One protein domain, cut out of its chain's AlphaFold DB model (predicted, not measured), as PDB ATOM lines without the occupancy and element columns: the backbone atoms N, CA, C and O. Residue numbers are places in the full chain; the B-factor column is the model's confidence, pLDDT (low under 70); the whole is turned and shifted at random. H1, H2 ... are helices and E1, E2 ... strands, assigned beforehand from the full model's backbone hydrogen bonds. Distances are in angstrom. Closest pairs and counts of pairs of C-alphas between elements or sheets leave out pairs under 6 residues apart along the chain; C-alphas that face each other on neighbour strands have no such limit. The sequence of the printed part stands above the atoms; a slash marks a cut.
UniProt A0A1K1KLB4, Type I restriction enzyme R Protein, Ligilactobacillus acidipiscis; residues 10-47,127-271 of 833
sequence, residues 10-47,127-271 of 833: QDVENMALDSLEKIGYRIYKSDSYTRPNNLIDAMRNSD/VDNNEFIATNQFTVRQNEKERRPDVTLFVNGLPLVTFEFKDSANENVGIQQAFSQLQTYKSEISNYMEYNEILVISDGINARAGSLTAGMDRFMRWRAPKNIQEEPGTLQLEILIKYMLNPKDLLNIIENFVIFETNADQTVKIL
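What this domain is: This is residues 10 to 47 and 127 to 271 of the 833 residues of the protein "Type I restriction enzyme R Protein" of Ligilactobacillus acidipiscis (UniProt A0A1K1KLB4). A strongly twisted sheet of six strands forms the middle of three layers, with helices on both faces: H1, H5 and H6 on one face, H3 on the other. After H6 the hairpin E9 and E10 reaches away from this body, and the small hairpin E3 and E4 sits near the end of H3. There are 183 residues printed, with named elements in the order H1 E1 H2 E2 E3 E4 E5 E6 H3 H4 E7 E8 H5 H6 E9 E10. The large sheet is mixed, in the order E1 E2 E5 E6 E7 E8, and the class is mixed, helices and strands. The whole is compact, with a radius of gyration of the C-alphas of 15.9 A and spans of 48 by 47 by 44 A.

How they stand to each other: H1, residues 10 to 22, has a height over the sheet of 7.7 A and runs along the strands, over E2, residues 132 to 136, and E5, residues 151 to 155; its closest C-alphas to E2 are Leu 17 and Ala 134, 7.1 A. Edge strand E1, residues 26 to 28, is parallel to E2, with N 26 and O 132 within hydrogen-bond range at 2.9 A. H2, residues 38 to 43, only grazes the sheet. E2 and E5 are antiparallel (N 133 and O 154, 2.9 A). E3, residues 140 to 142, and E4, residues 145 to 147, form a hairpin (N 140 and O 147, 2.8 A). E5 forms a hairpin with E6, residues 158 to 165 (N 153 and O 161, 2.9 A). H3, residues 175 to 188, at a height over the sheet of 9.2 A, is over E6 and E7, residues 198 to 202; its closest C-alphas to E6 are Ala 178 and Glu 164, 5.4 A. E6 and E7 are parallel (N 164 and O 200, 3.0 A), and with H3 and H4, residues 190 to 193, between them they form a strand-helix-strand unit with a right-handed crossover. E7 and edge strand E8, residues 207 to 210, form a hairpin (N 199 and O 210, 2.9 A). H5, residues 236 to 244, is over E8; Leu 237 and Ala 207 are their closest C-alphas, 5.0 A. H1 touches H5 with residues 16 to 20 alone, at a shallow tilt of 27 degrees, the same way; Ser 19 and Glu 238 are the closest C-alphas, 6.4 A. H6, residues 247 to 256, is close to H5 but not clearly touching (C-alphas 244 and 250, 6.0 A). E9, residues 258 to 263, and E10, residues 266 to 271, form a hairpin (N 259 and O 270, 3.0 A). H1, H2, H3, H5 and H6 have every O i to N i+4 pair within range; H4 is too short for one.

Where its parts are: H1 begins at C-alpha 10 (19.845, 46.863, 40.965) and is 18.5 A long; E6 measures 21.0 A, H3 20.0 A and E9 16.6 A. E10 ends at C-alpha 271 (7.769, 43.134, 16.439).

The domain as a whole: Glu 144 and Asn 227 have the C-alphas farthest apart, 49.9 A. Residues 48 to 126 are not printed, a gap of 29.6 A from C-alpha 47 to 127. The link E8 to H5 is long. Confidence is under 70 at residues 168 to 173 and 264 to 265.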
ATOM      1  N   GLN A  10      20.680  47.674  40.081       85.12
ATOM      2  CA  GLN A  10      19.845  46.863  40.965       85.12
ATOM      3  C   GLN A  10      18.561  47.592  41.397       85.12
ATOM      4  O   GLN A  10      17.523  46.952  41.567       85.12
ATOM      5  N   ASP A  11      18.590  48.916  41.566       85.62
ATOM      6  CA  ASP A  11      17.389  49.695  41.892       85.62
ATOM      7  C   ASP A  11      16.420  49.749  40.706       85.62
ATOM      8  O   ASP A  11      15.211  49.593  40.895       85.62
ATOM      9  N   VAL A  12      16.942  49.892  39.480       87.00
ATOM     10  CA  VAL A  12      16.145  49.815  38.244       87.00
ATOM     11  C   VAL A  12      15.518  48.426  38.096       87.00
ATOM     12  O   VAL A  12      14.322  48.317  37.829       87.00
ATOM     13  N   GLU A  13      16.291  47.366  38.330       91.31
ATOM     14  CA  GLU A  13      15.804  45.985  38.299       91.31
ATOM     15  C   GLU A  13      14.684  45.751  39.325       91.31
ATOM     16  O   GLU A  13      13.617  45.229  38.991       91.31
ATOM     17  N   ASN A  14      14.890  46.185  40.570       91.50
ATOM     18  CA  ASN A  14      13.896  46.067  41.635       91.50
ATOM     19  C   ASN A  14      12.601  46.806  41.285       91.50
ATOM     20  O   ASN A  14      11.516  46.249  41.429       91.50
ATOM     21  N   MET A  15      12.714  48.032  40.775       92.31
ATOM     22  CA  MET A  15      11.567  48.831  40.343       92.31
ATOM     23  C   MET A  15      10.820  48.178  39.171       92.31
ATOM     24  O   MET A  15       9.585  48.225  39.126       92.31
ATOM     25  N   ALA A  16      11.532  47.506  38.261       95.81
ATOM     26  CA  ALA A  16      10.914  46.722  37.197       95.81
ATOM     27  C   ALA A  16      10.090  45.554  37.763       95.81
ATOM     28  O   ALA A  16       8.929  45.383  37.384       95.81
ATOM     29  N   LEU A  17      10.655  44.782  38.700       96.62
ATOM     30  CA  LEU A  17       9.956  43.675  39.366       96.62
ATOM     31  C   LEU A  17       8.723  44.154  40.145       96.62
ATOM     32  O   LEU A  17       7.654  43.562  40.002       96.62
ATOM     33  N   ASP A  18       8.836  45.249  40.897       95.69
ATOM     34  CA  ASP A  18       7.713  45.837  41.639       95.69
ATOM     35  C   ASP A  18       6.599  46.309  40.685       95.69
ATOM     36  O   ASP A  18       5.405  46.172  40.961       95.69
ATOM     37  N   SER A  19       6.973  46.851  39.522       96.38
ATOM     38  CA  SER A  19       6.022  47.266  38.482       96.38
ATOM     39  C   SER A  19       5.324  46.075  37.825       96.38
ATOM     40  O   SER A  19       4.124  46.143  37.553       96.38
ATOM     41  N   LEU A  20       6.048  44.972  37.608       98.50
ATOM     42  CA  LEU A  20       5.501  43.710  37.105       98.50
ATOM     43  C   LEU A  20       4.525  43.083  38.115       98.50
ATOM     44  O   LEU A  20       3.457  42.607  37.725       98.50
ATOM     45  N   GLU A  21       4.834  43.131  39.413       98.19
ATOM     46  CA  GLU A  21       3.938  42.635  40.466       98.19
ATOM     47  C   GLU A  21       2.592  43.370  40.443       98.19
ATOM     48  O   GLU A  21       1.531  42.741  40.436       98.19
ATOM     49  N   LYS A  22       2.622  44.706  40.325       97.44
ATOM     50  CA  LYS A  22       1.417  45.556  40.265       97.44
ATOM     51  C   LYS A  22       0.480  45.210  39.105       97.44
ATOM     52  O   LYS A  22      -0.720  45.457  39.211       97.44
ATOM     53  N   ILE A  23       1.004  44.667  38.006       97.31
ATOM     54  CA  ILE A  23       0.209  44.267  36.833       97.31
ATOM     55  C   ILE A  23      -0.096  42.761  36.789       97.31
ATOM     56  O   ILE A  23      -0.653  42.290  35.799       97.31
ATOM     57  N   GLY A  24       0.205  42.023  37.864       96.75
ATOM     58  CA  GLY A  24      -0.263  40.651  38.080       96.75
ATOM     59  C   GLY A  24       0.779  39.547  37.890       96.75
ATOM     60  O   GLY A  24       0.400  38.376  37.849       96.75
ATOM     61  N   TYR A  25       2.070  39.874  37.782       98.56
ATOM     62  CA  TYR A  25       3.125  38.858  37.722       98.56
ATOM     63  C   TYR A  25       3.439  38.308  39.107       98.56
ATOM     64  O   TYR A  25       3.518  39.038  40.093       98.56
ATOM     65  N   ARG A  26       3.715  37.006  39.169       98.44
ATOM     66  CA  ARG A  26       4.289  36.386  40.357       98.44
ATOM     67  C   ARG A  26       5.803  36.571  40.355       98.44
ATOM     68  O   ARG A  26       6.495  35.993  39.516       98.44
ATOM     69  N   ILE A  27       6.310  37.343  41.311       98.12
ATOM     70  CA  ILE A  27       7.734  37.667  41.408       98.12
ATOM     71  C   ILE A  27       8.495  36.601  42.204       98.12
ATOM     72  O   ILE A  27       8.102  36.227  43.309       98.12
ATOM     73  N   TYR A  28       9.615  36.141  41.650       96.75
ATOM     74  CA  TYR A  28      10.619  35.321  42.326       96.75
ATOM     75  C   TYR A  28      11.936  36.083  42.338       96.75
ATOM     76  O   TYR A  28      12.772  35.949  41.449       96.75
ATOM     77  N   LYS A  29      12.103  36.925  43.351       94.19
ATOM     78  CA  LYS A  29      13.296  37.751  43.499       94.19
ATOM     79  C   LYS A  29      14.454  36.929  44.058       94.19
ATOM     80  O   LYS A  29      14.266  36.138  44.981       94.19
ATOM     81  N   SER A  30      15.643  37.090  43.505       90.75
ATOM     82  CA  SER A  30      16.872  36.517  44.030       90.75
ATOM     83  C   SER A  30      17.289  37.213  45.323       90.75
ATOM     84  O   SER A  30      17.165  38.431  45.457       90.75
ATOM     85  N   ASP A  31      17.848  36.436  46.249       86.00
ATOM     86  CA  ASP A  31      18.417  36.936  47.504       86.00
ATOM     87  C   ASP A  31      19.716  37.738  47.281       86.00
ATOM     88  O   ASP A  31      20.220  38.386  48.199       86.00
ATOM     89  N   SER A  32      20.295  37.678  46.075       85.19
ATOM     90  CA  SER A  32      21.536  38.364  45.716       85.19
ATOM     91  C   SER A  32      21.543  38.789  44.251       85.19
ATOM     92  O   SER A  32      21.185  38.008  43.375       85.19
ATOM     93  N   TYR A  33      22.099  39.968  43.968       79.62
ATOM     94  CA  TYR A  33      22.355  40.440  42.602       79.62
ATOM     95  C   TYR A  33      23.371  39.572  41.834       79.62
ATOM     96  O   TYR A  33      23.556  39.699  40.635       79.62
ATOM     97  N   THR A  34      24.080  38.678  42.527       81.88
ATOM     98  CA  THR A  34      25.127  37.839  41.924       81.88
ATOM     99  C   THR A  34      24.732  36.373  41.778       81.88
ATOM    100  O   THR A  34      25.578  35.555  41.401       81.88
ATOM    101  N   ARG A  35      23.484  36.009  42.095       87.75
ATOM    102  CA  ARG A  35      23.007  34.619  42.073       87.75
ATOM    103  C   ARG A  35      21.568  34.542  41.553       87.75
ATOM    104  O   ARG A  35      20.835  35.508  41.727       87.75
ATOM    105  N   PRO A  36      21.153  33.418  40.952       91.69
ATOM    106  CA  PRO A  36      19.756  33.176  40.587       91.69
ATOM    107  C   PRO A  36      18.857  32.925  41.809       91.69
ATOM    108  O   PRO A  36      19.331  32.643  42.912       91.69
ATOM    109  N   ASN A  37      17.537  32.994  41.603       94.25
ATOM    110  CA  ASN A  37      16.554  32.600  42.608       94.25
ATOM    111  C   ASN A  37      16.517  31.065  42.786       94.25
ATOM    112  O   ASN A  37      16.250  30.318  41.842       94.25
ATOM    113  N   ASN A  38      16.689  30.597  44.026       93.81
ATOM    114  CA  ASN A  38      16.764  29.167  44.353       93.81
ATOM    115  C   ASN A  38      15.487  28.373  44.014       93.81
ATOM    116  O   ASN A  38      15.571  27.186  43.701       93.81
ATOM    117  N   LEU A  39      14.300  28.989  44.092       94.94
ATOM    118  CA  LEU A  39      13.038  28.303  43.792       94.94
ATOM    119  C   LEU A  39      12.867  28.096  42.289       94.94
ATOM    120  O   LEU A  39      12.453  27.015  41.877       94.94
ATOM    121  N   ILE A  40      13.200  29.104  41.479       95.44
ATOM    122  CA  ILE A  40      13.196  28.981  40.016       95.44
ATOM    123  C   ILE A  40      14.203  27.922  39.573       95.44
ATOM    124  O   ILE A  40      13.858  27.056  38.772       95.44
ATOM    125  N   ASP A  41      15.403  27.914  40.154       92.94
ATOM    126  CA  ASP A  41      16.390  26.873  39.870       92.94
ATOM    127  C   ASP A  41      15.889  25.485  40.251       92.94
ATOM    128  O   ASP A  41      15.992  24.559  39.449       92.94
ATOM    129  N   ALA A  42      15.272  25.329  41.422       94.50
ATOM    130  CA  ALA A  42      14.684  24.053  41.818       94.50
ATOM    131  C   ALA A  42      13.600  23.575  40.829       94.50
ATOM    132  O   ALA A  42      13.522  22.379  40.550       94.50
ATOM    133  N   MET A  43      12.809  24.482  40.235       95.00
ATOM    134  CA  MET A  43      11.791  24.133  39.227       95.00
ATOM    135  C   MET A  43      12.376  23.571  37.922       95.00
ATOM    136  O   MET A  43      11.653  22.907  37.178       95.00
ATOM    137  N   ARG A  44      13.665  23.800  37.656       92.75
ATOM    138  CA  ARG A  44      14.418  23.236  36.523       92.75
ATOM    139  C   ARG A  44      15.495  22.234  36.955       92.75
ATOM    140  O   ARG A  44      16.465  22.014  36.234       92.75
ATOM    141  N   ASN A  45      15.333  21.629  38.137       92.12
ATOM    142  CA  ASN A  45      16.271  20.668  38.737       92.12
ATOM    143  C   ASN A  45      17.698  21.213  38.938       92.12
ATOM    144  O   ASN A  45      18.660  20.449  38.936       92.12
ATOM    145  N   SER A  46      17.838  22.532  39.093       90.50
ATOM    146  CA  SER A  46      19.117  23.245  39.194       90.50
ATOM    147  C   SER A  46      20.060  23.008  38.005       90.50
ATOM    148  O   SER A  46      21.270  23.175  38.134       90.50
ATOM    149  N   ASP A  47      19.514  22.638  36.845       92.06
ATOM    150  CA  ASP A  47      20.274  22.475  35.610       92.06
ATOM    151  C   ASP A  47      20.247  23.772  34.801       92.06
ATOM    152  O   ASP A  47      19.196  24.228  34.347       92.06
ATOM    153  N   VAL A 127      -6.939  35.188  29.625       96.94
ATOM    154  CA  VAL A 127      -5.668  35.585  30.259       96.94
ATOM    155  C   VAL A 127      -5.443  34.891  31.610       96.94
ATOM    156  O   VAL A 127      -4.378  34.313  31.808       96.94
ATOM    157  N   ASP A 128      -6.459  34.839  32.480       96.44
ATOM    158  CA  ASP A 128      -6.392  34.242  33.831       96.44
ATOM    159  C   ASP A 128      -6.128  32.723  33.849       96.44
ATOM    160  O   ASP A 128      -5.853  32.125  34.899       96.44
ATOM    161  N   ASN A 129      -6.243  32.047  32.702       97.31
ATOM    162  CA  ASN A 129      -5.871  30.640  32.611       97.31
ATOM    163  C   ASN A 129      -4.349  30.445  32.597       97.31
ATOM    164  O   ASN A 129      -3.897  29.361  32.976       97.31
ATOM    165  N   ASN A 130      -3.583  31.485  32.266       98.56
ATOM    166  CA  ASN A 130      -2.130  31.458  32.160       98.56
ATOM    167  C   ASN A 130      -1.452  31.905  33.465       98.56
ATOM    168  O   ASN A 130      -2.001  32.689  34.237       98.56
ATOM    169  N   GLU A 131      -0.243  31.405  33.711       98.44
ATOM    170  CA  GLU A 131       0.633  31.842  34.797       98.44
ATOM    171  C   GLU A 131       1.724  32.764  34.241       98.44
ATOM    172  O   GLU A 131       2.428  32.404  33.296       98.44
ATOM    173  N   PHE A 132       1.880  33.932  34.866       98.75
ATOM    174  CA  PHE A 132       2.896  34.929  34.537       98.75
ATOM    175  C   PHE A 132       3.892  35.017  35.691       98.75
ATOM    176  O   PHE A 132       3.520  35.338  36.822       98.75
ATOM    177  N   ILE A 133       5.154  34.700  35.419       98.69
ATOM    178  CA  ILE A 133       6.236  34.697  36.408       98.69
ATOM    179  C   ILE A 133       7.307  35.686  35.962       98.69
ATOM    180  O   ILE A 133       7.644  35.731  34.785       98.69
ATOM    181  N   ALA A 134       7.872  36.441  36.901       98.56
ATOM    182  CA  ALA A 134       9.090  37.210  36.677       98.56
ATOM    183  C   ALA A 134      10.157  36.783  37.687       98.56
ATOM    184  O   ALA A 134       9.869  36.628  38.875       98.56
ATOM    185  N   THR A 135      11.386  36.605  37.220       97.75
ATOM    186  CA  THR A 135      12.557  36.374  38.072       97.75
ATOM    187  C   THR A 135      13.682  37.266  37.598       97.75
ATOM    188  O   THR A 135      13.815  37.501  36.397       97.75
ATOM    189  N   ASN A 136      14.502  37.728  38.531       96.06
ATOM    190  CA  ASN A 136      15.768  38.351  38.189       96.06
ATOM    191  C   ASN A 136      16.913  37.334  38.161       96.06
ATOM    192  O   ASN A 136      16.795  36.229  38.707       96.06
ATOM    193  N   GLN A 137      18.029  37.743  37.556       93.94
ATOM    194  CA  GLN A 137      19.324  37.077  37.653       93.94
ATOM    195  C   GLN A 137      19.288  35.605  37.177       93.94
ATOM    196  O   GLN A 137      19.958  34.728  37.736       93.94
ATOM    197  N   PHE A 138      18.506  35.313  36.129       95.44
ATOM    198  CA  PHE A 138      18.290  33.954  35.618       95.44
ATOM    199  C   PHE A 138      19.562  33.408  34.957       95.44
ATOM    200  O   PHE A 138      19.969  33.862  33.899       95.44
ATOM    201  N   THR A 139      20.243  32.444  35.576       95.12
ATOM    202  CA  THR A 139      21.550  31.988  35.071       95.12
ATOM    203  C   THR A 139      21.385  30.871  34.042       95.12
ATOM    204  O   THR A 139      20.806  29.825  34.339       95.12
ATOM    205  N   VAL A 140      21.929  31.069  32.844       95.06
ATOM    206  CA  VAL A 140      21.894  30.114  31.732       95.06
ATOM    207  C   VAL A 140      23.309  29.703  31.365       95.06
ATOM    208  O   VAL A 140      24.225  30.531  31.324       95.06
ATOM    209  N   ARG A 141      23.476  28.417  31.061       94.31
ATOM    210  CA  ARG A 141      24.719  27.859  30.547       94.31
ATOM    211  C   ARG A 141      24.490  27.214  29.185       94.31
ATOM    212  O   ARG A 141      23.515  26.496  28.984       94.31
ATOM    213  N   GLN A 142      25.419  27.463  28.271       91.88
ATOM    214  CA  GLN A 142      25.540  26.736  27.015       91.88
ATOM    215  C   GLN A 142      27.028  26.510  26.756       91.88
ATOM    216  O   GLN A 142      27.823  27.452  26.733       91.88
ATOM    217  N   ASN A 143      27.424  25.250  26.585       89.56
ATOM    218  CA  ASN A 143      28.835  24.864  26.506       89.56
ATOM    219  C   ASN A 143      29.618  25.386  27.734       89.56
ATOM    220  O   ASN A 143      29.217  25.160  28.876       89.56
ATOM    221  N   GLU A 144      30.724  26.101  27.514       91.12
ATOM    222  CA  GLU A 144      31.549  26.707  28.571       91.12
ATOM    223  C   GLU A 144      31.123  28.138  28.937       91.12
ATOM    224  O   GLU A 144      31.746  28.781  29.784       91.12
ATOM    225  N   LYS A 145      30.083  28.677  28.288       94.56
ATOM    226  CA  LYS A 145      29.622  30.048  28.510       94.56
ATOM    227  C   LYS A 145      28.482  30.063  29.514       94.56
ATOM    228  O   LYS A 145      27.503  29.332  29.385       94.56
ATOM    229  N   GLU A 146      28.611  30.938  30.503       95.19
ATOM    230  CA  GLU A 146      27.568  31.230  31.478       95.19
ATOM    231  C   GLU A 146      27.188  32.707  31.375       95.19
ATOM    232  O   GLU A 146      28.047  33.600  31.396       95.19
ATOM    233  N   ARG A 147      25.890  32.959  31.225       95.75
ATOM    234  CA  ARG A 147      25.308  34.296  31.116       95.75
ATOM    235  C   ARG A 147      24.071  34.397  31.981       95.75
ATOM    236  O   ARG A 147      23.492  33.392  32.390       95.75
ATOM    237  N   ARG A 148      23.706  35.629  32.304       94.50
ATOM    238  CA  ARG A 148      22.664  35.896  33.278       94.50
ATOM    239  C   ARG A 148      21.885  37.144  32.895       94.50
ATOM    240  O   ARG A 148      22.346  38.230  33.226       94.50
ATOM    241  N   PRO A 149      20.750  36.985  32.205       95.50
ATOM    242  CA  PRO A 149      19.842  38.092  31.986       95.50
ATOM    243  C   PRO A 149      19.313  38.659  33.302       95.50
ATOM    244  O   PRO A 149      19.042  37.909  34.250       95.50
ATOM    245  N   ASP A 150      19.133  39.978  33.329       95.69
ATOM    246  CA  ASP A 150      18.760  40.693  34.547       95.69
ATOM    247  C   ASP A 150      17.342  40.364  34.981       95.69
ATOM    248  O   ASP A 150      17.135  40.036  36.142       95.69
ATOM    249  N   VAL A 151      16.371  40.373  34.058       97.88
ATOM    250  CA  VAL A 151      15.002  39.891  34.311       97.88
ATOM    251  C   VAL A 151      14.508  39.027  33.155       97.88
ATOM    252  O   VAL A 151      14.593  39.402  31.986       97.88
ATOM    253  N   THR A 152      13.917  37.886  33.500       98.44
ATOM    254  CA  THR A 152      13.244  36.974  32.569       98.44
ATOM    255  C   THR A 152      11.775  36.851  32.954       98.44
ATOM    256  O   THR A 152      11.451  36.557  34.110       98.44
ATOM    257  N   LEU A 153      10.877  37.037  31.980       98.75
ATOM    258  CA  LEU A 153       9.449  36.777  32.154       98.75
ATOM    259  C   LEU A 153       9.077  35.434  31.548       98.75
ATOM    260  O   LEU A 153       9.320  35.184  30.365       98.75
ATOM    261  N   PHE A 154       8.417  34.612  32.354       98.81
ATOM    262  CA  PHE A 154       7.855  33.348  31.926       98.81
ATOM    263  C   PHE A 154       6.343  33.447  31.751       98.81
ATOM    264  O   PHE A 154       5.641  33.948  32.634       98.81
ATOM    265  N   VAL A 155       5.836  32.884  30.655       98.81
ATOM    266  CA  VAL A 155       4.406  32.611  30.463       98.81
ATOM    267  C   VAL A 155       4.233  31.104  30.407       98.81
ATOM    268  O   VAL A 155       4.816  30.447  29.547       98.81
ATOM    269  N   ASN A 156       3.486  30.540  31.357       98.62
ATOM    270  CA  ASN A 156       3.287  29.091  31.474       98.62
ATOM    271  C   ASN A 156       4.606  28.292  31.478       98.62
ATOM    272  O   ASN A 156       4.675  27.170  30.990       98.62
ATOM    273  N   GLY A 157       5.670  28.878  32.032       97.88
ATOM    274  CA  GLY A 157       6.993  28.263  32.101       97.88
ATOM    275  C   GLY A 157       7.905  28.491  30.895       97.88
ATOM    276  O   GLY A 157       9.050  28.063  30.970       97.88
ATOM    277  N   LEU A 158       7.473  29.184  29.838       98.38
ATOM    278  CA  LEU A 158       8.317  29.549  28.686       98.38
ATOM    279  C   LEU A 158       8.957  30.942  28.882       98.38
ATOM    280  O   LEU A 158       8.201  31.865  29.179       98.38
ATOM    281  N   PRO A 159      10.286  31.133  28.721       97.81
ATOM    282  CA  PRO A 159      10.979  32.414  28.944       97.81
ATOM    283  C   PRO A 159      10.833  33.373  27.745       97.81
ATOM    284  O   PRO A 159      11.735  33.525  26.925       97.81
ATOM    285  N   LEU A 160       9.677  34.024  27.623       98.62
ATOM    286  CA  LEU A 160       9.316  34.767  26.409       98.62
ATOM    287  C   LEU A 160       9.831  36.213  26.373       98.62
ATOM    288  O   LEU A 160       9.919  36.794  25.292       98.62
ATOM    289  N   VAL A 161      10.169  36.823  27.514       98.75
ATOM    290  CA  VAL A 161      10.660  38.215  27.553       98.75
ATOM    291  C   VAL A 161      11.950  38.303  28.351       98.75
ATOM    292  O   VAL A 161      12.021  37.796  29.469       98.75
ATOM    293  N   THR A 162      12.944  38.984  27.785       98.62
ATOM    294  CA  THR A 162      14.264  39.179  28.397       98.62
ATOM    295  C   THR A 162      14.550  40.664  28.541       98.62
ATOM    296  O   THR A 162      14.441  41.408  27.565       98.62
ATOM    297  N   PHE A 163      14.945  41.077  29.740       98.31
ATOM    298  CA  PHE A 163      15.386  42.429  30.046       98.31
ATOM    299  C   PHE A 163      16.887  42.464  30.260       98.31
ATOM    300  O   PHE A 163      17.469  41.537  30.823       98.31
ATOM    301  N   GLU A 164      17.460  43.589  29.869       96.56
ATOM    302  CA  GLU A 164      18.822  43.966  30.189       96.56
ATOM    303  C   GLU A 164      18.842  45.427  30.651       96.56
ATOM    304  O   GLU A 164      18.327  46.320  29.956       96.56
ATOM    305  N   PHE A 165      19.422  45.660  31.824       92.56
ATOM    306  CA  PHE A 165      19.467  46.950  32.489       92.56
ATOM    307  C   PHE A 165      20.868  47.545  32.491       92.56
ATOM    308  O   PHE A 165      21.877  46.863  32.308       92.56
ATOM    309  N   LYS A 166      20.927  48.864  32.659       88.25
ATOM    310  CA  LYS A 166      22.165  49.611  32.874       88.25
ATOM    311  C   LYS A 166      21.950  50.689  33.930       88.25
ATOM    312  O   LYS A 166      20.826  51.130  34.165       88.25
ATOM    313  N   ASP A 167      23.041  51.096  34.570       75.38
ATOM    314  CA  ASP A 167      23.035  52.140  35.598       75.38
ATOM    315  C   ASP A 167      22.605  53.500  35.022       75.38
ATOM    316  O   ASP A 167      23.298  54.093  34.197       75.38
ATOM    317  N   SER A 168      21.476  54.007  35.517       63.44
ATOM    318  CA  SER A 168      20.897  55.301  35.141       63.44
ATOM    319  C   SER A 168      21.766  56.513  35.498       63.44
ATOM    320  O   SER A 168      21.630  57.570  34.885       63.44
ATOM    321  N   ALA A 169      22.655  56.384  36.488       56.44
ATOM    322  CA  ALA A 169      23.489  57.487  36.960       56.44
ATOM    323  C   ALA A 169      24.834  57.585  36.230       56.44
ATOM    324  O   ALA A 169      25.584  58.540  36.451       56.44
ATOM    325  N   ASN A 170      25.171  56.605  35.388       58.66
ATOM    326  CA  ASN A 170      26.406  56.614  34.622       58.66
ATOM    327  C   ASN A 170      26.141  57.094  33.196       58.66
ATOM    328  O   ASN A 170      25.801  56.319  32.315       58.66
ATOM    329  N   GLU A 171      26.384  58.372  32.929       53.56
ATOM    330  CA  GLU A 171      26.113  58.973  31.613       53.56
ATOM    331  C   GLU A 171      26.965  58.388  30.469       53.56
ATOM    332  O   GLU A 171      26.642  58.586  29.301       53.56
ATOM    333  N   ASN A 172      28.043  57.647  30.771       46.53
ATOM    334  CA  ASN A 172      28.840  56.937  29.761       46.53
ATOM    335  C   ASN A 172      28.272  55.546  29.418       46.53
ATOM    336  O   ASN A 172      28.789  54.869  28.525       46.53
ATOM    337  N   VAL A 173      27.250  55.095  30.147       59.06
ATOM    338  CA  VAL A 173      26.644  53.768  30.071       59.06
ATOM    339  C   VAL A 173      25.150  53.949  29.827       59.06
ATOM    340  O   VAL A 173      24.402  54.363  30.697       59.06
ATOM    341  N   GLY A 174      24.711  53.654  28.608       72.50
ATOM    342  CA  GLY A 174      23.302  53.755  28.234       72.50
ATOM    343  C   GLY A 174      22.769  52.459  27.650       72.50
ATOM    344  O   GLY A 174      23.486  51.467  27.492       72.50
ATOM    345  N   ILE A 175      21.516  52.509  27.208       84.19
ATOM    346  CA  ILE A 175      20.800  51.399  26.562       84.19
ATOM    347  C   ILE A 175      21.544  50.738  25.378       84.19
ATOM    348  O   ILE A 175      21.241  49.603  25.023       84.19
ATOM    349  N   GLN A 176      22.544  51.396  24.776       85.88
ATOM    350  CA  GLN A 176      23.408  50.785  23.754       85.88
ATOM    351  C   GLN A 176      24.232  49.611  24.299       85.88
ATOM    352  O   GLN A 176      24.387  48.607  23.611       85.88
ATOM    353  N   GLN A 177      24.733  49.707  25.531       86.88
ATOM    354  CA  GLN A 177      25.507  48.628  26.150       86.88
ATOM    355  C   GLN A 177      24.606  47.455  26.535       86.88
ATOM    356  O   GLN A 177      24.986  46.308  26.316       86.88
ATOM    357  N   ALA A 178      23.386  47.736  27.010       90.94
ATOM    358  CA  ALA A 178      22.356  46.712  27.187       90.94
ATOM    359  C   ALA A 178      22.081  45.974  25.864       90.94
ATOM    360  O   ALA A 178      22.096  44.747  25.807       90.94
ATOM    361  N   PHE A 179      21.930  46.708  24.756       94.06
ATOM    362  CA  PHE A 179      21.759  46.094  23.439       94.06
ATOM    363  C   PHE A 179      22.958  45.229  23.020       94.06
ATOM    364  O   PHE A 179      22.759  44.138  22.478       94.06
ATOM    365  N   SER A 180      24.192  45.684  23.267       93.19
ATOM    366  CA  SER A 180      25.406  44.896  23.014       93.19
ATOM    367  C   SER A 180      25.432  43.602  23.830       93.19
ATOM    368  O   SER A 180      25.766  42.557  23.278       93.19
ATOM    369  N   GLN A 181      25.012  43.641  25.096       94.12
ATOM    370  CA  GLN A 181      24.931  42.459  25.956       94.12
ATOM    371  C   GLN A 181      23.899  41.445  25.444       94.12
ATOM    372  O   GLN A 181      24.190  40.250  25.382       94.12
ATOM    373  N   LEU A 182      22.757  41.909  24.928       96.44
ATOM    374  CA  LEU A 182      21.809  41.035  24.231       96.44
ATOM    375  C   LEU A 182      22.405  40.406  22.957       96.44
ATOM    376  O   LEU A 182      22.061  39.270  22.633       96.44
ATOM    377  N   GLN A 183      23.309  41.087  22.238       95.88
ATOM    378  CA  GLN A 183      24.021  40.460  21.111       95.88
ATOM    379  C   GLN A 183      24.979  39.367  21.592       95.88
ATOM    380  O   GLN A 183      25.048  38.307  20.973       95.88
ATOM    381  N   THR A 184      25.663  39.582  22.720       95.75
ATOM    382  CA  THR A 184      26.476  38.541  23.361       95.75
ATOM    383  C   THR A 184      25.622  37.327  23.722       95.75
ATOM    384  O   THR A 184      26.024  36.200  23.435       95.75
ATOM    385  N   TYR A 185      24.415  37.528  24.258       96.38
ATOM    386  CA  TYR A 185      23.509  36.422  24.583       96.38
ATOM    387  C   TYR A 185      23.114  35.606  23.354       96.38
ATOM    388  O   TYR A 185      23.184  34.382  23.402       96.38
ATOM    389  N   LYS A 186      22.797  36.252  22.226       94.75
ATOM    390  CA  LYS A 186      22.516  35.539  20.966       94.75
ATOM    391  C   LYS A 186      23.678  34.646  20.524       94.75
ATOM    392  O   LYS A 186      23.437  33.582  19.969       94.75
ATOM    393  N   SER A 187      24.920  35.075  20.761       93.44
ATOM    394  CA  SER A 187      26.110  34.310  20.368       93.44
ATOM    395  C   SER A 187      26.526  33.219  21.356       93.44
ATOM    396  O   SER A 187      27.112  32.226  20.940       93.44
ATOM    397  N   GLU A 188      26.275  33.404  22.654       94.94
ATOM    398  CA  GLU A 188      26.861  32.555  23.703       94.94
ATOM    399  C   GLU A 188      25.844  31.716  24.487       94.94
ATOM    400  O   GLU A 188      26.256  30.749  25.121       94.94
ATOM    401  N   ILE A 189      24.559  32.082  24.468       94.38
ATOM    402  CA  ILE A 189      23.440  31.329  25.066       94.38
ATOM    403  C   ILE A 189      22.245  31.298  24.094       94.38
ATOM    404  O   ILE A 189      21.116  31.663  24.436       94.38
ATOM    405  N   SER A 190      22.498  30.893  22.845       92.94
ATOM    406  CA  SER A 190      21.487  30.836  21.779       92.94
ATOM    407  C   SER A 190      20.305  29.932  22.142       92.94
ATOM    408  O   SER A 190      19.171  30.274  21.818       92.94
ATOM    409  N   ASN A 191      20.554  28.863  22.909       91.00
ATOM    410  CA  ASN A 191      19.539  27.940  23.431       91.00
ATOM    411  C   ASN A 191      18.498  28.608  24.345       91.00
ATOM    412  O   ASN A 191      17.407  28.087  24.521       91.00
ATOM    413  N   TYR A 192      18.823  29.743  24.966       94.88
ATOM    414  CA  TYR A 192      17.858  30.555  25.710       94.88
ATOM    415  C   TYR A 192      17.181  31.576  24.798       94.88
ATOM    416  O   TYR A 192      15.972  31.790  24.880       94.88
ATOM    417  N   MET A 193      17.952  32.191  23.903       95.56
ATOM    418  CA  MET A 193      17.445  33.230  23.009       95.56
ATOM    419  C   MET A 193      16.464  32.684  21.965       95.56
ATOM    420  O   MET A 193      15.576  33.424  21.554       95.56
ATOM    421  N   GLU A 194      16.538  31.403  21.597       94.19
ATOM    422  CA  GLU A 194      15.544  30.745  20.734       94.19
ATOM    423  C   GLU A 194      14.126  30.750  21.337       94.19
ATOM    424  O   GLU A 194      13.156  30.715  20.587       94.19
ATOM    425  N   TYR A 195      13.969  30.892  22.660       95.88
ATOM    426  CA  TYR A 195      12.659  30.989  23.325       95.88
ATOM    427  C   TYR A 195      12.097  32.420  23.385       95.88
ATOM    428  O   TYR A 195      10.987  32.645  23.870       95.88
ATOM    429  N   ASN A 196      12.855  33.416  22.925       96.56
ATOM    430  CA  ASN A 196      12.505  34.811  23.138       96.56
ATOM    431  C   ASN A 196      11.430  35.316  22.159       96.56
ATOM    432  O   ASN A 196      11.573  35.235  20.937       96.56
ATOM    433  N   GLU A 197      10.389  35.953  22.688       98.12
ATOM    434  CA  GLU A 197       9.438  36.740  21.905       98.12
ATOM    435  C   GLU A 197       9.811  38.223  21.847       98.12
ATOM    436  O   GLU A 197       9.740  38.834  20.778       98.12
ATOM    437  N   ILE A 198      10.236  38.793  22.980       98.62
ATOM    438  CA  ILE A 198      10.462  40.236  23.132       98.62
ATOM    439  C   ILE A 198      11.748  40.498  23.919       98.62
ATOM    440  O   ILE A 198      11.968  39.940  24.996       98.62
ATOM    441  N   LEU A 199      12.583  41.402  23.413       98.69
ATOM    442  CA  LEU A 199      13.748  41.930  24.116       98.69
ATOM    443  C   LEU A 199      13.455  43.330  24.642       98.69
ATOM    444  O   LEU A 199      12.897  44.146  23.910       98.69
ATOM    445  N   VAL A 200      13.886  43.626  25.867       98.50
ATOM    446  CA  VAL A 200      13.787  44.950  26.488       98.50
ATOM    447  C   VAL A 200      15.172  45.411  26.932       98.50
ATOM    448  O   VAL A 200      15.895  44.678  27.599       98.50
ATOM    449  N   ILE A 201      15.530  46.642  26.577       96.69
ATOM    450  CA  ILE A 201      16.737  47.326  27.056       96.69
ATOM    451  C   ILE A 201      16.325  48.583  27.805       96.69
ATOM    452  O   ILE A 201      15.440  49.313  27.339       96.69
ATOM    453  N   SER A 202      16.938  48.844  28.958       93.62
ATOM    454  CA  SER A 202      16.533  49.992  29.762       93.62
ATOM    455  C   SER A 202      17.607  50.489  30.730       93.62
ATOM    456  O   SER A 202      18.387  49.712  31.257       93.62
ATOM    457  N   ASP A 203      17.612  51.789  31.000       86.62
ATOM    458  CA  ASP A 203      18.288  52.409  32.156       86.62
ATOM    459  C   ASP A 203      17.254  52.989  33.151       86.62
ATOM    460  O   ASP A 203      17.553  53.816  34.004       86.62
ATOM    461  N   GLY A 204      15.986  52.593  33.011       84.69
ATOM    462  CA  GLY A 204      14.837  53.153  33.723       84.69
ATOM    463  C   GLY A 204      14.265  54.368  32.993       84.69
ATOM    464  O   GLY A 204      13.102  54.347  32.578       84.69
ATOM    465  N   ILE A 205      15.089  55.398  32.782       84.62
ATOM    466  CA  ILE A 205      14.704  56.656  32.118       84.62
ATOM    467  C   ILE A 205      14.349  56.407  30.654       84.62
ATOM    468  O   ILE A 205      13.325  56.887  30.170       84.62
ATOM    469  N   ASN A 206      15.184  55.648  29.956       87.62
ATOM    470  CA  ASN A 206      15.018  55.190  28.591       87.62
ATOM    471  C   ASN A 206      14.675  53.708  28.621       87.62
ATOM    472  O   ASN A 206      15.437  52.914  29.163       87.62
ATOM    473  N   ALA A 207      13.575  53.325  27.978       92.12
ATOM    474  CA  ALA A 207      13.200  51.925  27.829       92.12
ATOM    475  C   ALA A 207      12.732  51.660  26.403       92.12
ATOM    476  O   ALA A 207      11.901  52.394  25.857       92.12
ATOM    477  N   ARG A 208      13.284  50.616  25.787       95.69
ATOM    478  CA  ARG A 208      12.962  50.241  24.409       95.69
ATOM    479  C   ARG A 208      12.782  48.739  24.283       95.69
ATOM    480  O   ARG A 208      13.479  47.981  24.953       95.69
ATOM    481  N   ALA A 209      11.893  48.331  23.383       97.62
ATOM    482  CA  ALA A 209      11.676  46.931  23.049       97.62
ATOM    483  C   ALA A 209      11.925  46.644  21.567       97.62
ATOM    484  O   ALA A 209      11.704  47.506  20.714       97.62
ATOM    485  N   GLY A 210      12.371  45.426  21.268       97.19
ATOM    486  CA  GLY A 210      12.642  44.951  19.914       97.19
ATOM    487  C   GLY A 210      12.598  43.426  19.810       97.19
ATOM    488  O   GLY A 210      12.468  42.723  20.812       97.19
ATOM    489  N   SER A 211      12.689  42.911  18.585       97.19
ATOM    490  CA  SER A 211      12.772  41.473  18.303       97.19
ATOM    491  C   SER A 211      14.222  40.969  18.288       97.19
ATOM    492  O   SER A 211      15.177  41.749  18.275       97.19
ATOM    493  N   LEU A 212      14.407  39.647  18.208       95.75
ATOM    494  CA  LEU A 212      15.728  39.020  18.069       95.75
ATOM    495  C   LEU A 212      16.517  39.482  16.837       95.75
ATOM    496  O   LEU A 212      17.741  39.535  16.899       95.75
ATOM    497  N   THR A 213      15.867  39.836  15.729       95.19
ATOM    498  CA  THR A 213      16.559  40.284  14.506       95.19
ATOM    499  C   THR A 213      16.609  41.802  14.366       95.19
ATOM    500  O   THR A 213      17.204  42.309  13.418       95.19
ATOM    501  N   ALA A 214      15.990  42.544  15.288       92.62
ATOM    502  CA  ALA A 214      15.982  43.997  15.257       92.62
ATOM    503  C   ALA A 214      17.383  44.571  15.530       92.62
ATOM    504  O   ALA A 214      18.035  44.237  16.523       92.62
ATOM    505  N   GLY A 215      17.818  45.488  14.660       90.44
ATOM    506  CA  GLY A 215      18.913  46.408  14.962       90.44
ATOM    507  C   GLY A 215      18.508  47.410  16.048       90.44
ATOM    508  O   GLY A 215      17.325  47.586  16.336       90.44
ATOM    509  N   MET A 216      19.485  48.096  16.644       86.44
ATOM    510  CA  MET A 216      19.239  49.095  17.696       86.44
ATOM    511  C   MET A 216      18.294  50.221  17.236       86.44
ATOM    512  O   MET A 216      17.491  50.726  18.013       86.44
ATOM    513  N   ASP A 217      18.344  50.580  15.953       82.50
ATOM    514  CA  ASP A 217      17.455  51.545  15.298       82.50
ATOM    515  C   ASP A 217      15.987  51.086  15.225       82.50
ATOM    516  O   ASP A 217      15.100  51.891  14.950       82.50
ATOM    517  N   ARG A 218      15.724  49.801  15.484       87.56
ATOM    518  CA  ARG A 218      14.388  49.188  15.528       87.56
ATOM    519  C   ARG A 218      13.944  48.807  16.937       87.56
ATOM    520  O   ARG A 218      12.850  48.273  17.094       87.56
ATOM    521  N   PHE A 219      14.745  49.118  17.955       91.94
ATOM    522  CA  PHE A 219      14.287  49.110  19.338       91.94
ATOM    523  C   PHE A 219      13.497  50.395  19.594       91.94
ATOM    524  O   PHE A 219      14.039  51.505  19.553       91.94
ATOM    525  N   MET A 220      12.200  50.246  19.849       91.12
ATOM    526  CA  MET A 220      11.256  51.359  19.928       91.12
ATOM    527  C   MET A 220      10.817  51.610  21.366       91.12
ATOM    528  O   MET A 220      10.637  50.677  22.151       91.12
ATOM    529  N   ARG A 221      10.603  52.885  21.705       92.38
ATOM    530  CA  ARG A 221       9.930  53.267  22.950       92.38
ATOM    531  C   ARG A 221       8.467  52.822  22.893       92.38
ATOM    532  O   ARG A 221       7.807  52.996  21.868       92.38
ATOM    533  N   TRP A 222       7.945  52.324  24.011       94.62
ATOM    534  CA  TRP A 222       6.509  52.110  24.184       94.62
ATOM    535  C   TRP A 222       5.872  53.294  24.916       94.62
ATOM    536  O   TRP A 222       6.466  53.845  25.844       94.62
ATOM    537  N   ARG A 223       4.668  53.701  24.503       93.00
ATOM    538  CA  ARG A 223       3.939  54.825  25.109       93.00
ATOM    539  C   ARG A 223       2.604  54.404  25.694       93.00
ATOM    540  O   ARG A 223       1.987  53.428  25.255       93.00
ATOM    541  N   ALA A 224       2.135  55.204  26.646       93.50
ATOM    542  CA  ALA A 224       0.767  55.124  27.113       93.50
ATOM    543  C   ALA A 224      -0.225  55.414  25.961       93.50
ATOM    544  O   ALA A 224       0.109  56.126  25.004       93.50
ATOM    545  N   PRO A 225      -1.457  54.885  26.032       91.81
ATOM    546  CA  PRO A 225      -2.539  55.298  25.147       91.81
ATOM    547  C   PRO A 225      -2.733  56.824  25.170       91.81
ATOM    548  O   PRO A 225      -2.717  57.430  26.235       91.81
ATOM    549  N   LYS A 226      -2.994  57.444  24.009       85.50
ATOM    550  CA  LYS A 226      -3.109  58.916  23.851       85.50
ATOM    551  C   LYS A 226      -4.120  59.597  24.781       85.50
ATOM    552  O   LYS A 226      -4.021  60.792  25.021       85.50
ATOM    553  N   ASN A 227      -5.121  58.863  25.257       84.50
ATOM    554  CA  ASN A 227      -6.149  59.364  26.167       84.50
ATOM    555  C   ASN A 227      -5.734  59.310  27.647       84.50
ATOM    556  O   ASN A 227      -6.550  59.628  28.509       84.50
ATOM    557  N   ILE A 228      -4.513  58.867  27.944       88.19
ATOM    558  CA  ILE A 228      -3.967  58.800  29.294       88.19
ATOM    559  C   ILE A 228      -2.878  59.855  29.426       88.19
ATOM    560  O   ILE A 228      -1.905  59.861  28.676       88.19
ATOM    561  N   GLN A 229      -3.043  60.733  30.412       81.44
ATOM    562  CA  GLN A 229      -1.992  61.651  30.816       81.44
ATOM    563  C   GLN A 229      -1.021  60.911  31.738       81.44
ATOM    564  O   GLN A 229      -1.433  60.320  32.736       81.44
ATOM    565  N   GLU A 230       0.257  60.912  31.375       79.75
ATOM    566  CA  GLU A 230       1.320  60.319  32.187       79.75
ATOM    567  C   GLU A 230       1.522  61.156  33.460       79.75
ATOM    568  O   GLU A 230       1.523  62.391  33.410       79.75
ATOM    569  N   GLU A 231       1.677  60.495  34.609       78.25
ATOM    570  CA  GLU A 231       1.996  61.192  35.855       78.25
ATOM    571  C   GLU A 231       3.425  61.758  35.767       78.25
ATOM    572  O   GLU A 231       4.337  61.049  35.319       78.25
ATOM    573  N   PRO A 232       3.659  63.020  36.177       74.06
ATOM    574  CA  PRO A 232       4.997  63.596  36.180       74.06
ATOM    575  C   PRO A 232       5.990  62.719  36.950       74.06
ATOM    576  O   PRO A 232       5.746  62.364  38.099       74.06
ATOM    577  N   GLY A 233       7.120  62.395  36.319       72.50
ATOM    578  CA  GLY A 233       8.162  61.553  36.912       72.50
ATOM    579  C   GLY A 233       8.014  60.051  36.651       72.50
ATOM    580  O   GLY A 233       8.903  59.306  37.045       72.50
ATOM    581  N   THR A 234       6.960  59.605  35.953       82.44
ATOM    582  CA  THR A 234       6.842  58.198  35.529       82.44
ATOM    583  C   THR A 234       7.972  57.833  34.565       82.44
ATOM    584  O   THR A 234       8.162  58.498  33.541       82.44
ATOM    585  N   LEU A 235       8.705  56.758  34.860       86.62
ATOM    586  CA  LEU A 235       9.793  56.287  34.007       86.62
ATOM    587  C   LEU A 235       9.272  55.621  32.724       86.62
ATOM    588  O   LEU A 235       8.199  55.011  32.700       86.62
ATOM    589  N   GLN A 236      10.060  55.665  31.641       90.88
ATOM    590  CA  GLN A 236       9.688  54.972  30.398       90.88
ATOM    591  C   GLN A 236       9.565  53.460  30.609       90.88
ATOM    592  O   GLN A 236       8.705  52.831  29.991       90.88
ATOM    593  N   LEU A 237      10.387  52.884  31.492       93.62
ATOM    594  CA  LEU A 237      10.314  51.465  31.835       93.62
ATOM    595  C   LEU A 237       8.970  51.093  32.472       93.62
ATOM    596  O   LEU A 237       8.373  50.092  32.086       93.62
ATOM    597  N   GLU A 238       8.457  51.919  33.384       94.88
ATOM    598  CA  GLU A 238       7.153  51.694  34.019       94.88
ATOM    599  C   GLU A 238       6.014  51.758  32.998       94.88
ATOM    600  O   GLU A 238       5.108  50.925  33.019       94.88
ATOM    601  N   ILE A 239       6.073  52.712  32.061       95.38
ATOM    602  CA  ILE A 239       5.097  52.842  30.968       95.38
ATOM    603  C   ILE A 239       5.128  51.599  30.073       95.38
ATOM    604  O   ILE A 239       4.073  51.055  29.739       95.38
ATOM    605  N   LEU A 240       6.323  51.131  29.702       97.81
ATOM    606  CA  LEU A 240       6.493  49.919  28.904       97.81
ATOM    607  C   LEU A 240       5.908  48.712  29.639       97.81
ATOM    608  O   LEU A 240       5.063  48.014  29.086       97.81
ATOM    609  N   ILE A 241       6.277  48.500  30.902       98.44
ATOM    610  CA  ILE A 241       5.757  47.386  31.704       98.44
ATOM    611  C   ILE A 241       4.227  47.457  31.787       98.44
ATOM    612  O   ILE A 241       3.543  46.486  31.472       98.44
ATOM    613  N   LYS A 242       3.673  48.627  32.115       97.25
ATOM    614  CA  LYS A 242       2.235  48.810  32.331       97.25
ATOM    615  C   LYS A 242       1.384  48.620  31.076       97.25
ATOM    616  O   LYS A 242       0.279  48.098  31.199       97.25
ATOM    617  N   TYR A 243       1.849  49.067  29.908       97.38
ATOM    618  CA  TYR A 243       1.023  49.118  28.690       97.38
ATOM    619  C   TYR A 243       1.465  48.175  27.567       97.38
ATOM    620  O   TYR A 243       0.724  48.008  26.603       97.38
ATOM    621  N   MET A 244       2.660  47.592  27.654       98.00
ATOM    622  CA  MET A 244       3.136  46.566  26.721       98.00
ATOM    623  C   MET A 244       3.113  45.184  27.369       98.00
ATOM    624  O   MET A 244       2.713  44.212  26.738       98.00
ATOM    625  N   LEU A 245       3.546  45.101  28.630       98.50
ATOM    626  CA  LEU A 245       3.747  43.835  29.335       98.50
ATOM    627  C   LEU A 245       2.639  43.532  30.341       98.50
ATOM    628  O   LEU A 245       2.767  42.594  31.117       98.50
ATOM    629  N   ASN A 246       1.526  44.270  30.323       97.62
ATOM    630  CA  ASN A 246       0.317  43.788  30.981       97.62
ATOM    631  C   ASN A 246      -0.042  42.406  30.414       97.62
ATOM    632  O   ASN A 246      -0.027  42.261  29.191       97.62
ATOM    633  N   PRO A 247      -0.415  41.412  31.242       98.50
ATOM    634  CA  PRO A 247      -0.735  40.062  30.783       98.50
ATOM    635  C   PRO A 247      -1.642  40.004  29.547       98.50
ATOM    636  O   PRO A 247      -1.388  39.235  28.623       98.50
ATOM    637  N   LYS A 248      -2.674  40.853  29.482       97.88
ATOM    638  CA  LYS A 248      -3.584  40.908  28.333       97.88
ATOM    639  C   LYS A 248      -2.904  41.444  27.072       97.88
ATOM    640  O   LYS A 248      -3.100  40.890  25.993       97.88
ATOM    641  N   ASP A 249      -2.153  42.532  27.205       98.06
ATOM    642  CA  ASP A 249      -1.481  43.184  26.082       98.06
ATOM    643  C   ASP A 249      -0.301  42.341  25.582       98.06
ATOM    644  O   ASP A 249      -0.178  42.151  24.376       98.06
ATOM    645  N   LEU A 250       0.481  41.729  26.480       98.62
ATOM    646  CA  LEU A 250       1.568  40.811  26.132       98.62
ATOM    647  C   LEU A 250       1.058  39.626  25.305       98.62
ATOM    648  O   LEU A 250       1.617  39.323  24.253       98.62
ATOM    649  N   LEU A 251      -0.020  38.975  25.755       98.56
ATOM    650  CA  LEU A 251      -0.616  37.863  25.013       98.56
ATOM    651  C   LEU A 251      -1.159  38.309  23.653       98.56
ATOM    652  O   LEU A 251      -0.941  37.619  22.660       98.56
ATOM    653  N   ASN A 252      -1.806  39.476  23.580       98.06
ATOM    654  CA  ASN A 252      -2.265  40.030  22.305       98.06
ATOM    655  C   ASN A 252      -1.087  40.324  21.363       98.06
ATOM    656  O   ASN A 252      -1.180  40.046  20.171       98.06
ATOM    657  N   ILE A 253       0.018  40.865  21.888       98.56
ATOM    658  CA  ILE A 253       1.219  41.165  21.106       98.56
ATOM    659  C   ILE A 253       1.826  39.882  20.539       98.56
ATOM    660  O   ILE A 253       2.074  39.817  19.339       98.56
ATOM    661  N   ILE A 254       2.011  38.858  21.377       98.19
ATOM    662  CA  ILE A 254       2.560  37.566  20.950       98.19
ATOM    663  C   ILE A 254       1.655  36.916  19.897       98.19
ATOM    664  O   ILE A 254       2.154  36.462  18.879       98.19
ATOM    665  N   GLU A 255       0.334  36.903  20.096       96.94
ATOM    666  CA  GLU A 255      -0.601  36.261  19.160       96.94
ATOM    667  C   GLU A 255      -0.724  37.008  17.824       96.94
ATOM    668  O   GLU A 255      -0.850  36.394  16.766       96.94
ATOM    669  N   ASN A 256      -0.772  38.343  17.864       97.19
ATOM    670  CA  ASN A 256      -1.272  39.132  16.738       97.19
ATOM    671  C   ASN A 256      -0.275  40.136  16.165       97.19
ATOM    672  O   ASN A 256      -0.567  40.701  15.112       97.19
ATOM    673  N   PHE A 257       0.861  40.380  16.813       97.81
ATOM    674  CA  PHE A 257       1.748  41.495  16.479       97.81
ATOM    675  C   PHE A 257       3.230  41.110  16.339       97.81
ATOM    676  O   PHE A 257       4.112  41.976  16.370       97.81
ATOM    677  N   VAL A 258       3.483  39.819  16.135       97.19
ATOM    678  CA  VAL A 258       4.774  39.263  15.729       97.19
ATOM    679  C   VAL A 258       4.610  38.653  14.337       97.19
ATOM    680  O   VAL A 258       3.655  37.923  14.082       97.19
ATOM    681  N   ILE A 259       5.516  38.996  13.422       95.50
ATOM    682  CA  ILE A 259       5.569  38.442  12.063       95.50
ATOM    683  C   ILE A 259       6.953  37.845  11.837       95.50
ATOM    684  O   ILE A 259       7.960  38.447  12.215       95.50
ATOM    685  N   PHE A 260       6.991  36.685  11.191       94.31
ATOM    686  CA  PHE A 260       8.206  36.102  10.645       94.31
ATOM    687  C   PHE A 260       8.166  36.201   9.124       94.31
ATOM    688  O   PHE A 260       7.185  35.817   8.491       94.31
ATOM    689  N   GLU A 261       9.237  36.736   8.551       90.06
ATOM    690  CA  GLU A 261       9.475  36.757   7.113       90.06
ATOM    691  C   GLU A 261      10.673  35.847   6.833       90.06
ATOM    692  O   GLU A 261      11.798  36.143   7.247       90.06
ATOM    693  N   THR A 262      10.442  34.730   6.147       80.94
ATOM    694  CA  THR A 262      11.506  33.796   5.764       80.94
ATOM    695  C   THR A 262      11.751  33.879   4.263       80.94
ATOM    696  O   THR A 262      10.889  33.539   3.456       80.94
ATOM    697  N   ASN A 263      12.960  34.299   3.897       72.00
ATOM    698  CA  ASN A 263      13.498  34.174   2.545       72.00
ATOM    699  C   ASN A 263      14.540  33.043   2.527       72.00
ATOM    700  O   ASN A 263      14.979  32.599   3.585       72.00
ATOM    701  N   ALA A 264      14.962  32.592   1.338       63.59
ATOM    702  CA  ALA A 264      15.827  31.412   1.168       63.59
ATOM    703  C   ALA A 264      17.086  31.379   2.066       63.59
ATOM    704  O   ALA A 264      17.505  30.293   2.453       63.59
ATOM    705  N   ASP A 265      17.633  32.546   2.434       69.69
ATOM    706  CA  ASP A 265      18.881  32.660   3.199       69.69
ATOM    707  C   ASP A 265      18.713  33.275   4.606       69.69
ATOM    708  O   ASP A 265      19.688  33.361   5.349       69.69
ATOM    709  N   GLN A 266      17.520  33.763   4.984       83.44
ATOM    710  CA  GLN A 266      17.346  34.498   6.245       83.44
ATOM    711  C   GLN A 266      15.897  34.487   6.749       83.44
ATOM    712  O   GLN A 266      14.963  34.760   5.995       83.44
ATOM    713  N   THR A 267      15.731  34.264   8.056       89.81
ATOM    714  CA  THR A 267      14.466  34.469   8.777       89.81
ATOM    715  C   THR A 267      14.537  35.756   9.596       89.81
ATOM    716  O   THR A 267      15.418  35.918  10.441       89.81
ATOM    717  N   VAL A 268      13.613  36.682   9.344       92.44
ATOM    718  CA  VAL A 268      13.506  37.977  10.024       92.44
ATOM    719  C   VAL A 268      12.265  37.981  10.905       92.44
ATOM    720  O   VAL A 268      11.162  37.723  10.435       92.44
ATOM    721  N   LYS A 269      12.437  38.322  12.183       96.19
ATOM    722  CA  LYS A 269      11.350  38.518  13.142       96.19
ATOM    723  C   LYS A 269      11.029  39.999  13.288       96.19
ATOM    724  O   LYS A 269      11.892  40.805  13.644       96.19
ATOM    725  N   ILE A 270       9.772  40.363  13.100       95.62
ATOM    726  CA  ILE A 270       9.284  41.735  13.211       95.62
ATOM    727  C   ILE A 270       8.343  41.828  14.410       95.62
ATOM    728  O   ILE A 270       7.375  41.078  14.506       95.62
ATOM    729  N   LEU A 271       8.629  42.768  15.314       97.19
ATOM    730  CA  LEU A 271       7.769  43.134  16.439       97.19
ATOM    731  C   LEU A 271       7.081  44.469  16.133       97.19
ATOM    732  O   LEU A 271       7.713  45.391  15.614       97.19
TER     733      LEU A 271